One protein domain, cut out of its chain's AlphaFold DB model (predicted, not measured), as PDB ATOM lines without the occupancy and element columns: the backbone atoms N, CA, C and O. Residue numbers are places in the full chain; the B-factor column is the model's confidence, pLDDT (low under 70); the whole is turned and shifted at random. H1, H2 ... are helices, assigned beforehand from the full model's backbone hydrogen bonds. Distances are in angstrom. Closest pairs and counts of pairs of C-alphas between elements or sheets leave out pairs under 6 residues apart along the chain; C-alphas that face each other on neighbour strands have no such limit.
ATOM      1  N   HIS A 711     238.455 263.002 265.647       84.44
ATOM      2  CA  HIS A 711     237.952 262.620 264.322       84.44
ATOM      3  C   HIS A 711     237.419 263.813 263.519       84.44
ATOM      4  O   HIS A 711     237.679 263.914 262.323       84.44
ATOM      5  N   VAL A 712     236.737 264.763 264.168       88.00
ATOM      6  CA  VAL A 712     236.284 266.000 263.506       88.00
ATOM      7  C   VAL A 712     237.482 266.885 263.146       88.00
ATOM      8  O   VAL A 712     237.530 267.446 262.055       88.00
ATOM      9  N   ALA A 713     238.500 266.944 264.009       86.88
ATOM     10  CA  ALA A 713     239.751 267.652 263.726       86.88
ATOM     11  C   ALA A 713     240.612 266.990 262.643       86.88
ATOM     12  O   ALA A 713     241.456 267.648 262.041       86.88
ATOM     13  N   GLU A 714     240.440 265.697 262.404       89.69
ATOM     14  CA  GLU A 714     241.073 264.982 261.300       89.69
ATOM     15  C   GLU A 714     240.327 265.266 259.991       89.69
ATOM     16  O   GLU A 714     240.954 265.701 259.030       89.69
ATOM     17  N   ALA A 715     238.989 265.194 259.996       90.31
ATOM     18  CA  ALA A 715     238.148 265.558 258.853       90.31
ATOM     19  C   ALA A 715     238.369 267.011 258.382       90.31
ATOM     20  O   ALA A 715     238.622 267.237 257.204       90.31
ATOM     21  N   VAL A 716     238.361 267.997 259.291       92.19
ATOM     22  CA  VAL A 716     238.604 269.417 258.947       92.19
ATOM     23  C   VAL A 716     240.022 269.649 258.402       92.19
ATOM     24  O   VAL A 716     240.213 270.482 257.519       92.19
ATOM     25  N   ARG A 717     241.026 268.897 258.874       90.94
ATOM     26  CA  ARG A 717     242.401 268.960 258.340       90.94
ATOM     27  C   ARG A 717     242.598 268.185 257.031       90.94
ATOM     28  O   ARG A 717     243.662 268.346 256.431       90.94
ATOM     29  N   ALA A 718     241.641 267.357 256.620       91.88
ATOM     30  CA  ALA A 718     241.692 266.555 255.397       91.88
ATOM     31  C   ALA A 718     240.952 267.197 254.208       91.88
ATOM     32  O   ALA A 718     241.051 266.684 253.098       91.88
ATOM     33  N   LEU A 719     240.234 268.305 254.428       92.69
ATOM     34  CA  LEU A 719     239.666 269.128 253.360       92.69
ATOM     35  C   LEU A 719     240.783 269.823 252.564       92.69
ATOM     36  O   LEU A 719     241.719 270.379 253.153       92.69
ATOM     37  N   ASP A 720     240.663 269.777 251.238       90.06
ATOM     38  CA  ASP A 720     241.610 270.321 250.266       90.06
ATOM     39  C   ASP A 720     240.830 271.013 249.125       90.06
ATOM     40  O   ASP A 720     239.946 270.366 248.550       90.06
ATOM     41  N   PRO A 721     241.089 272.301 248.807       91.12
ATOM     42  CA  PRO A 721     241.992 273.223 249.508       91.12
ATOM     43  C   PRO A 721     241.578 273.467 250.969       91.12
ATOM     44  O   PRO A 721     240.401 273.498 251.305       91.12
ATOM     45  N   ARG A 722     242.541 273.682 251.875       94.12
ATOM     46  CA  ARG A 722     242.232 273.855 253.313       94.12
ATOM     47  C   ARG A 722     241.182 274.963 253.550       94.12
ATOM     48  O   ARG A 722     241.311 276.014 252.924       94.12
ATOM     49  N   PRO A 723     240.210 274.794 254.473       95.06
ATOM     50  CA  PRO A 723     239.180 275.802 254.731       95.06
ATOM     51  C   PRO A 723     239.765 277.141 255.192       95.06
ATOM     52  O   PRO A 723     240.649 277.185 256.051       95.06
ATOM     53  N   CYS A 724     239.251 278.244 254.653       94.25
ATOM     54  CA  CYS A 724     239.739 279.582 254.969       94.25
ATOM     55  C   CYS A 724     239.301 280.036 256.375       94.25
ATOM     56  O   CYS A 724     238.138 280.376 256.592       94.25
ATOM     57  N   HIS A 725     240.237 280.107 257.332       93.69
ATOM     58  CA  HIS A 725     239.950 280.555 258.705       93.69
ATOM     59  C   HIS A 725     239.213 281.903 258.750       93.69
ATOM     60  O   HIS A 725     238.249 282.049 259.491       93.69
ATOM     61  N   THR A 726     239.625 282.883 257.942       91.12
ATOM     62  CA  THR A 726     238.970 284.197 257.908       91.12
ATOM     63  C   THR A 726     237.592 284.165 257.257       91.12
ATOM     64  O   THR A 726     236.737 284.921 257.688       91.12
ATOM     65  N   TYR A 727     237.324 283.280 256.295       94.06
ATOM     66  CA  TYR A 727     235.976 283.141 255.729       94.06
ATOM     67  C   TYR A 727     234.984 282.591 256.762       94.06
ATOM     68  O   TYR A 727     233.927 283.171 256.979       94.06
ATOM     69  N   TYR A 728     235.353 281.499 257.441       93.56
ATOM     70  CA  TYR A 728     234.445 280.768 258.332       93.56
ATOM     71  C   TYR A 728     234.358 281.306 259.766       93.56
ATOM     72  O   TYR A 728     233.416 280.961 260.475       93.56
ATOM     73  N   LEU A 729     235.341 282.093 260.222       93.12
ATOM     74  CA  LEU A 729     235.455 282.515 261.627       93.12
ATOM     75  C   LEU A 729     235.458 284.039 261.830       93.12
ATOM     76  O   LEU A 729     235.304 284.492 262.961       93.12
ATOM     77  N   SER A 730     235.644 284.843 260.776       87.56
ATOM     78  CA  SER A 730     235.567 286.307 260.877       87.56
ATOM     79  C   SER A 730     234.132 286.785 260.637       87.56
ATOM     80  O   SER A 730     233.559 286.431 259.607       87.56
ATOM     81  N   PRO A 731     233.579 287.695 261.464       83.06
ATOM     82  CA  PRO A 731     232.335 288.406 261.144       83.06
ATOM     83  C   PRO A 731     232.388 289.194 259.822       83.06
ATOM     84  O   PRO A 731     231.350 289.576 259.290       83.06
ATOM     85  N   TRP A 732     233.596 289.448 259.310       81.56
ATOM     86  CA  TRP A 732     233.877 290.227 258.101       81.56
ATOM     87  C   TRP A 732     234.265 289.365 256.888       81.56
ATOM     88  O   TRP A 732     234.639 289.918 255.857       81.56
ATOM     89  N   GLY A 733     234.239 288.032 257.016       83.88
ATOM     90  CA  GLY A 733     234.639 287.098 255.962       83.88
ATOM     91  C   GLY A 733     236.121 287.175 255.555       83.88
ATOM     92  O   GLY A 733     236.987 287.666 256.290       83.88
ATOM     93  N   CYS A 734     236.413 286.651 254.363       89.50
ATOM     94  CA  CYS A 734     237.721 286.730 253.718       89.50
ATOM     95  C   CYS A 734     237.802 287.984 252.832       89.50
ATOM     96  O   CYS A 734     236.834 288.323 252.172       89.50
ATOM     97  N   LYS A 735     238.961 288.652 252.777       85.25
ATOM     98  CA  LYS A 735     239.170 289.846 251.927       85.25
ATOM     99  C   LYS A 735     239.659 289.538 250.507       85.25
ATOM    100  O   LYS A 735     239.936 290.464 249.755       85.25
ATOM    101  N   ASN A 736     239.827 288.257 250.183       83.69
ATOM    102  CA  ASN A 736     240.438 287.801 248.936       83.69
ATOM    103  C   ASN A 736     239.430 287.105 248.002       83.69
ATOM    104  O   ASN A 736     239.850 286.657 246.943       83.69
ATOM    105  N   ASP A 737     238.162 286.966 248.418       73.38
ATOM    106  CA  ASP A 737     237.058 286.304 247.700       73.38
ATOM    107  C   ASP A 737     237.505 285.155 246.774       73.38
ATOM    108  O   ASP A 737     237.977 284.132 247.279       73.38
ATOM    109  N   ASP A 738     237.395 285.320 245.453       74.94
ATOM    110  CA  ASP A 738     237.674 284.279 244.452       74.94
ATOM    111  C   ASP A 738     239.179 284.012 244.217       74.94
ATOM    112  O   ASP A 738     239.549 282.962 243.695       74.94
ATOM    113  N   GLU A 739     240.072 284.915 244.640       84.75
ATOM    114  CA  GLU A 739     241.535 284.726 244.592       84.75
ATOM    115  C   GLU A 739     242.086 284.032 245.856       84.75
ATOM    116  O   GLU A 739     243.301 283.910 246.061       84.75
ATOM    117  N   CYS A 740     241.213 283.575 246.758       89.31
ATOM    118  CA  CYS A 740     241.639 282.926 247.986       89.31
ATOM    119  C   CYS A 740     242.169 281.503 247.739       89.31
ATOM    120  O   CYS A 740     241.445 280.594 247.348       89.31
ATOM    121  N   LYS A 741     243.436 281.261 248.098       90.56
ATOM    122  CA  LYS A 741     244.100 279.938 248.067       90.56
ATOM    123  C   LYS A 741     243.566 278.900 249.083       90.56
ATOM    124  O   LYS A 741     244.262 277.934 249.396       90.56
ATOM    125  N   TYR A 742     242.395 279.140 249.664       93.38
ATOM    126  CA  TYR A 742     241.773 278.364 250.735       93.38
ATOM    127  C   TYR A 742     240.273 278.239 250.450       93.38
ATOM    128  O   TYR A 742     239.655 279.221 250.049       93.38
ATOM    129  N   GLY A 743     239.687 277.064 250.690       92.81
ATOM    130  CA  GLY A 743     238.286 276.795 250.351       92.81
ATOM    131  C   GLY A 743     237.301 277.710 251.086       92.81
ATOM    132  O   GLY A 743     237.471 277.984 252.282       92.81
ATOM    133  N   HIS A 744     236.284 278.161 250.350       94.44
ATOM    134  CA  HIS A 744     235.135 278.962 250.806       94.44
ATOM    135  C   HIS A 744     233.797 278.207 250.621       94.44
ATOM    136  O   HIS A 744     232.749 278.658 251.069       94.44
ATOM    137  N   ASP A 745     233.833 277.042 249.973       91.88
ATOM    138  CA  ASP A 745     232.710 276.279 249.416       91.88
ATOM    139  C   ASP A 745     232.189 275.140 250.318       91.88
ATOM    140  O   ASP A 745     231.228 274.455 249.975       91.88
ATOM    141  N   TYR A 746     232.789 274.932 251.493       93.75
ATOM    142  CA  TYR A 746     232.390 273.884 252.437       93.75
ATOM    143  C   TYR A 746     231.215 274.271 253.348       93.75
ATOM    144  O   TYR A 746     231.318 275.201 254.153       93.75
ATOM    145  N   ASP A 747     230.167 273.441 253.345       92.25
ATOM    146  CA  ASP A 747     229.101 273.415 254.357       92.25
ATOM    147  C   ASP A 747     229.611 272.846 255.702       92.25
ATOM    148  O   ASP A 747     229.330 271.704 256.083       92.25
ATOM    149  N   LEU A 748     230.410 273.626 256.435       93.00
ATOM    150  CA  LEU A 748     230.949 273.216 257.737       93.00
ATOM    151  C   LEU A 748     229.875 273.255 258.835       93.00
ATOM    152  O   LEU A 748     229.294 274.298 259.132       93.00
ATOM    153  N   ASN A 749     229.656 272.123 259.512       93.62
ATOM    154  CA  ASN A 749     228.765 272.066 260.673       93.62
ATOM    155  C   ASN A 749     229.408 272.688 261.931       93.62
ATOM    156  O   ASN A 749     230.626 272.838 262.012       93.62
ATOM    157  N   GLN A 750     228.602 272.994 262.956       92.75
ATOM    158  CA  GLN A 750     229.084 273.675 264.169       92.75
ATOM    159  C   GLN A 750     230.276 272.971 264.840       92.75
ATOM    160  O   GLN A 750     231.218 273.638 265.246       92.75
ATOM    161  N   ALA A 751     230.301 271.636 264.906       91.00
ATOM    162  CA  ALA A 751     231.425 270.919 265.509       91.00
ATOM    163  C   ALA A 751     232.706 271.008 264.657       91.00
ATOM    164  O   ALA A 751     233.809 270.959 265.203       91.00
ATOM    165  N   GLN A 752     232.581 271.154 263.334       92.94
ATOM    166  CA  GLN A 752     233.706 271.455 262.445       92.94
ATOM    167  C   GLN A 752     234.181 272.903 262.623       92.94
ATOM    168  O   GLN A 752     235.388 273.117 262.697       92.94
ATOM    169  N   LEU A 753     233.268 273.870 262.765       93.94
ATOM    170  CA  LEU A 753     233.588 275.282 263.023       93.94
ATOM    171  C   LEU A 753     234.268 275.485 264.389       93.94
ATOM    172  O   LEU A 753     235.326 276.106 264.449       93.94
ATOM    173  N   ASP A 754     233.748 274.881 265.462       92.62
ATOM    174  CA  ASP A 754     234.349 274.892 266.809       92.62
ATOM    175  C   ASP A 754     235.794 274.366 266.799       92.62
ATOM    176  O   ASP A 754     236.663 274.819 267.548       92.62
ATOM    177  N   VAL A 755     236.056 273.362 265.960       93.12
ATOM    178  CA  VAL A 755     237.375 272.749 265.808       93.12
ATOM    179  C   VAL A 755     238.272 273.576 264.888       93.12
ATOM    180  O   VAL A 755     239.448 273.739 265.204       93.12
ATOM    181  N   LEU A 756     237.738 274.157 263.812       94.06
ATOM    182  CA  LEU A 756     238.448 275.103 262.949       94.06
ATOM    183  C   LEU A 756     238.900 276.336 263.751       94.06
ATOM    184  O   LEU A 756     240.044 276.756 263.615       94.06
ATOM    185  N   ALA A 757     238.062 276.842 264.661       93.19
ATOM    186  CA  ALA A 757     238.414 277.900 265.607       93.19
ATOM    187  C   ALA A 757     239.565 277.484 266.537       93.19
ATOM    188  O   ALA A 757     240.573 278.184 266.627       93.19
ATOM    189  N   LYS A 758     239.476 276.305 267.171       90.94
ATOM    190  CA  LYS A 758     240.558 275.761 268.020       90.94
ATOM    191  C   LYS A 758     241.871 275.552 267.244       90.94
ATOM    192  O   LYS A 758     242.945 275.699 267.823       90.94
ATOM    193  N   LEU A 759     241.809 275.249 265.943       91.38
ATOM    194  CA  LEU A 759     242.985 275.171 265.069       91.38
ATOM    195  C   LEU A 759     243.536 276.560 264.710       91.38
ATOM    196  O   LEU A 759     244.746 276.757 264.803       91.38
ATOM    197  N   ALA A 760     242.683 277.530 264.379       93.62
ATOM    198  CA  ALA A 760     243.091 278.900 264.073       93.62
ATOM    199  C   ALA A 760     243.778 279.577 265.277       93.62
ATOM    200  O   ALA A 760     244.849 280.163 265.119       93.62
ATOM    201  N   LYS A 761     243.273 279.364 266.503       92.00
ATOM    202  CA  LYS A 761     243.919 279.800 267.760       92.00
ATOM    203  C   LYS A 761     245.296 279.157 268.021       92.00
ATOM    204  O   LYS A 761     246.050 279.666 268.839       92.00
ATOM    205  N   SER A 762     245.673 278.070 267.332       89.62
ATOM    206  CA  SER A 762     247.028 277.477 267.417       89.62
ATOM    207  C   SER A 762     248.055 278.112 266.464       89.62
ATOM    208  O   SER A 762     249.263 277.852 266.555       89.62
ATOM    209  N   ILE A 763     247.586 278.971 265.558       90.88
ATOM    210  CA  ILE A 763     248.407 279.819 264.697       90.88
ATOM    211  C   ILE A 763     248.569 281.163 265.406       90.88
ATOM    212  O   ILE A 763     247.591 281.750 265.861       90.88
ATOM    213  N   MET A 764     249.804 281.648 265.503       91.12
ATOM    214  CA  MET A 764     250.092 282.955 266.090       91.12
ATOM    215  C   MET A 764     249.464 284.072 265.245       91.12
ATOM    216  O   MET A 764     249.620 284.080 264.023       91.12
ATOM    217  N   CYS A 765     248.804 285.040 265.881       92.06
ATOM    218  CA  CYS A 765     248.388 286.265 265.206       92.06
ATOM    219  C   CYS A 765     249.623 287.039 264.703       92.06
ATOM    220  O   CYS A 765     250.457 287.424 265.520       92.06
ATOM    221  N   PRO A 766     249.750 287.347 263.399       89.19
ATOM    222  CA  PRO A 766     250.933 288.032 262.871       89.19
ATOM    223  C   PRO A 766     251.061 289.498 263.325       89.19
ATOM    224  O   PRO A 766     252.096 290.115 263.097       89.19
ATOM    225  N   TYR A 767     250.027 290.065 263.959       90.31
ATOM    226  CA  TYR A 767     249.998 291.468 264.384       90.31
ATOM    227  C   TYR A 767     250.284 291.680 265.880       90.31
ATOM    228  O   TYR A 767     250.581 292.813 266.267       90.31
ATOM    229  N   ILE A 768     250.222 290.628 266.712       88.94
ATOM    230  CA  ILE A 768     250.302 290.751 268.181       88.94
ATOM    231  C   ILE A 768     251.690 291.197 268.663       88.94
ATOM    232  O   ILE A 768     251.788 292.145 269.430       88.94
ATOM    233  N   LEU A 769     252.767 290.635 268.098       84.50
ATOM    234  CA  LEU A 769     254.163 291.018 268.387       84.50
ATOM    235  C   LEU A 769     254.514 292.465 267.990       84.50
ATOM    236  O   LEU A 769     255.607 292.939 268.281       84.50
ATOM    237  N   SER A 770     253.618 293.153 267.280       85.38
ATOM    238  CA  SER A 770     253.805 294.533 266.821       85.38
ATOM    239  C   SER A 770     252.805 295.520 267.428       85.38
ATOM    240  O   SER A 770     252.745 296.655 266.959       85.38
ATOM    241  N   ASP A 771     251.993 295.061 268.388       83.06
ATOM    242  CA  ASP A 771     250.867 295.779 269.005       83.06
ATOM    243  C   ASP A 771     249.900 296.424 267.986       83.06
ATOM    244  O   ASP A 771     249.412 297.544 268.123       83.06
ATOM    245  N   LYS A 772     249.651 295.709 266.878       88.06
ATOM    246  CA  LYS A 772     248.756 296.141 265.783       88.06
ATOM    247  C   LYS A 772     247.466 295.330 265.709       88.06
ATOM    248  O   LYS A 772     246.630 295.588 264.841       88.06
ATOM    249  N   CYS A 773     247.291 294.345 266.590       89.50
ATOM    250  CA  CYS A 773     246.035 293.614 266.686       89.50
ATOM    251  C   CYS A 773     245.004 294.465 267.439       89.50
ATOM    252  O   CYS A 773     245.264 294.910 268.547       89.50
ATOM    253  N   ARG A 774     243.829 294.694 266.839       87.88
ATOM    254  CA  ARG A 774     242.740 295.499 267.432       87.88
ATOM    255  C   ARG A 774     241.603 294.659 268.027       87.88
ATOM    256  O   ARG A 774     240.523 295.184 268.267       87.88
ATOM    257  N   TYR A 775     241.831 293.361 268.192       88.31
ATOM    258  CA  TYR A 775     240.854 292.394 268.686       88.31
ATOM    259  C   TYR A 775     241.350 291.812 270.004       88.31
ATOM    260  O   TYR A 775     242.553 291.591 270.148       88.31
ATOM    261  N   SER A 776     240.443 291.522 270.935       86.06
ATOM    262  CA  SER A 776     240.792 290.778 272.148       86.06
ATOM    263  C   SER A 776     241.215 289.332 271.843       86.06
ATOM    264  O   SER A 776     241.020 288.814 270.736       86.06
ATOM    265  N   ASP A 777     241.780 288.659 272.848       82.38
ATOM    266  CA  ASP A 777     242.242 287.267 272.757       82.38
ATOM    267  C   ASP A 777     241.131 286.284 272.353       82.38
ATOM    268  O   ASP A 777     241.418 285.274 271.706       82.38
ATOM    269  N   ASP A 778     239.870 286.590 272.678       84.12
ATOM    270  CA  ASP A 778     238.693 285.811 272.282       84.12
ATOM    271  C   ASP A 778     238.204 286.170 270.869       84.12
ATOM    272  O   ASP A 778     237.952 285.267 270.068       84.12
ATOM    273  N   GLU A 779     238.144 287.458 270.518       87.69
ATOM    274  CA  GLU A 779     237.641 287.945 269.220       87.69
ATOM    275  C   GLU A 779     238.590 287.680 268.041       87.69
ATOM    276  O   GLU A 779     238.145 287.525 266.901       87.69
ATOM    277  N   CYS A 780     239.905 287.646 268.277       90.62
ATOM    278  CA  CYS A 780     240.880 287.438 267.213       90.62
ATOM    279  C   CYS A 780     240.773 286.016 266.639       90.62
ATOM    280  O   CYS A 780     240.835 285.036 267.381       90.62
ATOM    281  N   VAL A 781     240.679 285.864 265.312       92.25
ATOM    282  CA  VAL A 781     240.628 284.536 264.657       92.25
ATOM    283  C   VAL A 781     241.892 283.704 264.945       92.25
ATOM    284  O   VAL A 781     241.831 282.476 264.981       92.25
ATOM    285  N   TYR A 782     243.025 284.363 265.191       93.38
ATOM    286  CA  TYR A 782     244.313 283.742 265.498       93.38
ATOM    287  C   TYR A 782     244.657 283.831 266.990       93.38
ATOM    288  O   TYR A 782     244.085 284.623 267.734       93.38
ATOM    289  N   GLY A 783     245.596 283.003 267.442       91.62
ATOM    290  CA  GLY A 783     246.006 282.951 268.843       91.62
ATOM    291  C   GLY A 783     246.922 284.103 269.244       91.62
ATOM    292  O   GLY A 783     247.889 284.413 268.543       91.62
ATOM    293  N   HIS A 784     246.657 284.685 270.412       92.19
ATOM    294  CA  HIS A 784     247.612 285.521 271.150       92.19
ATOM    295  C   HIS A 784     248.340 284.730 272.249       92.19
ATOM    296  O   HIS A 784     249.454 285.077 272.622       92.19
ATOM    297  N   ARG A 785     247.754 283.619 272.720       90.56
ATOM    298  CA  ARG A 785     248.310 282.754 273.770       90.56
ATOM    299  C   ARG A 785     248.481 281.322 273.286       90.56
ATOM    300  O   ARG A 785     247.804 280.887 272.352       90.56
ATOM    301  N   CYS A 786     249.358 280.580 273.951       90.81
ATOM    302  CA  CYS A 786     249.520 279.150 273.750       90.81
ATOM    303  C   CYS A 786     248.194 278.421 274.053       90.81
ATOM    304  O   CYS A 786     247.641 278.615 275.134       90.81
ATOM    305  N   PRO A 787     247.692 277.530 273.175       87.88
ATOM    306  CA  PRO A 787     246.488 276.731 273.447       87.88
ATOM    307  C   PRO A 787     246.612 275.712 274.597       87.88
ATOM    308  O   PRO A 787     245.657 274.986 274.869       87.88
ATOM    309  N   ASN A 788     247.796 275.594 275.202       87.50
ATOM    310  CA  ASN A 788     248.129 274.669 276.282       87.50
ATOM    311  C   ASN A 788     249.310 275.257 277.089       87.50
ATOM    312  O   ASN A 788     250.443 274.818 276.886       87.50
ATOM    313  N   PRO A 789     249.085 276.307 277.905       82.19
ATOM    314  CA  PRO A 789     250.160 277.036 278.578       82.19
ATOM    315  C   PRO A 789     250.829 276.187 279.666       82.19
ATOM    316  O   PRO A 789     252.025 275.920 279.577       82.19
ATOM    317  N   ASP A 790     250.039 275.671 280.612       83.19
ATOM    318  CA  ASP A 790     250.502 275.001 281.843       83.19
ATOM    319  C   ASP A 790     251.269 273.691 281.590       83.19
ATOM    320  O   ASP A 790     251.987 273.191 282.451       83.19
ATOM    321  N   ASN A 791     251.089 273.105 280.404       84.31
ATOM    322  CA  ASN A 791     251.708 271.852 279.979       84.31
ATOM    323  C   ASN A 791     252.324 271.999 278.574       84.31
ATOM    324  O   ASN A 791     252.218 271.108 277.722       84.31
ATOM    325  N   CYS A 792     252.898 273.171 278.285       86.56
ATOM    326  CA  CYS A 792     253.486 273.483 276.988       86.56
ATOM    327  C   CYS A 792     254.753 272.651 276.732       86.56
ATOM    328  O   CYS A 792     255.830 272.956 277.238       86.56
ATOM    329  N   THR A 793     254.656 271.648 275.856       86.62
ATOM    330  CA  THR A 793     255.760 270.733 275.489       86.62
ATOM    331  C   THR A 793     256.965 271.401 274.813       86.62
ATOM    332  O   THR A 793     257.919 270.713 274.463       86.62
ATOM    333  N   TYR A 794     256.908 272.711 274.570       86.00
ATOM    334  CA  TYR A 794     257.971 273.498 273.945       86.00
ATOM    335  C   TYR A 794     258.652 274.476 274.921       86.00
ATOM    336  O   TYR A 794     259.731 274.970 274.594       86.00
ATOM    337  N   GLY A 795     258.046 274.763 276.084       84.19
ATOM    338  CA  GLY A 795     258.535 275.763 277.046       84.19
ATOM    339  C   GLY A 795     258.938 277.082 276.377       84.19
ATOM    340  O   GLY A 795     258.240 277.579 275.491       84.19
ATOM    341  N   ASP A 796     260.119 277.575 276.733       84.12
ATOM    342  CA  ASP A 796     260.782 278.783 276.228       84.12
ATOM    343  C   ASP A 796     260.947 278.800 274.691       84.12
ATOM    344  O   ASP A 796     261.045 279.856 274.068       84.12
ATOM    345  N   THR A 797     260.959 277.625 274.044       86.56
ATOM    346  CA  THR A 797     261.052 277.496 272.575       86.56
ATOM    347  C   THR A 797     259.690 277.558 271.872       86.56
ATOM    348  O   THR A 797     259.606 277.480 270.643       86.56
ATOM    349  N   CYS A 798     258.595 277.695 272.625       89.19
ATOM    350  CA  CYS A 798     257.262 277.829 272.063       89.19
ATOM    351  C   CYS A 798     257.118 279.136 271.277       89.19
ATOM    352  O   CYS A 798     257.477 280.212 271.746       89.19
TER     353      CYS A 798
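This is residues 711 to 798 of the 812 residues of the protein "C3H1-type domain-containing protein" of Kwoniella heveanensis BCC8398 (UniProt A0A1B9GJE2). This domain has little regular structure: the longest helix, H3, packs against H1 at a steep angle and has H2 near its last residue, while two long loops, residues 730 to 749 and 761 to 798, make up much of the rest, and residues 790 to 797 stick out. The printed part has 88 residues, with three named helices in the order H1, H2, H3 and no named strand; its class is all helix, though the helices hold 24 residues. It is only just compact, close to loose, with a radius of gyration of the C-alphas of 14.0 A and spans of 38 by 32 by 20 A.

H3, residues 750 to 760, touches H1, residues 711 to 718, at a steep tilt of 62 degrees, the same way; their closest C-alphas, of Ala 713 and Val 755, are 6.0 A apart. H3 also touches H2, residues 725 to 729; their closest C-alphas, of His 725 and Ala 760, are 6.4 A apart. H1 and H2 are apart. In H1, H2 and H3 every O i to N i+4 pair is within hydrogen-bond range.

H3 is 15.0 A long, from C-alpha 750 at (229.084, 273.675, 264.169) to C-alpha 760 at (243.091, 278.900, 264.073). H1 is 10.4 A long and begins at (237.952, 262.620, 264.322). H2 is 5.7 A long.

The two C-alphas farthest apart, of Asp 738 and Asp 790, are 40.6 A apart. The link from H2 to H3 is long. The printed part has no cut, and no printed residue has a pLDDT under 70.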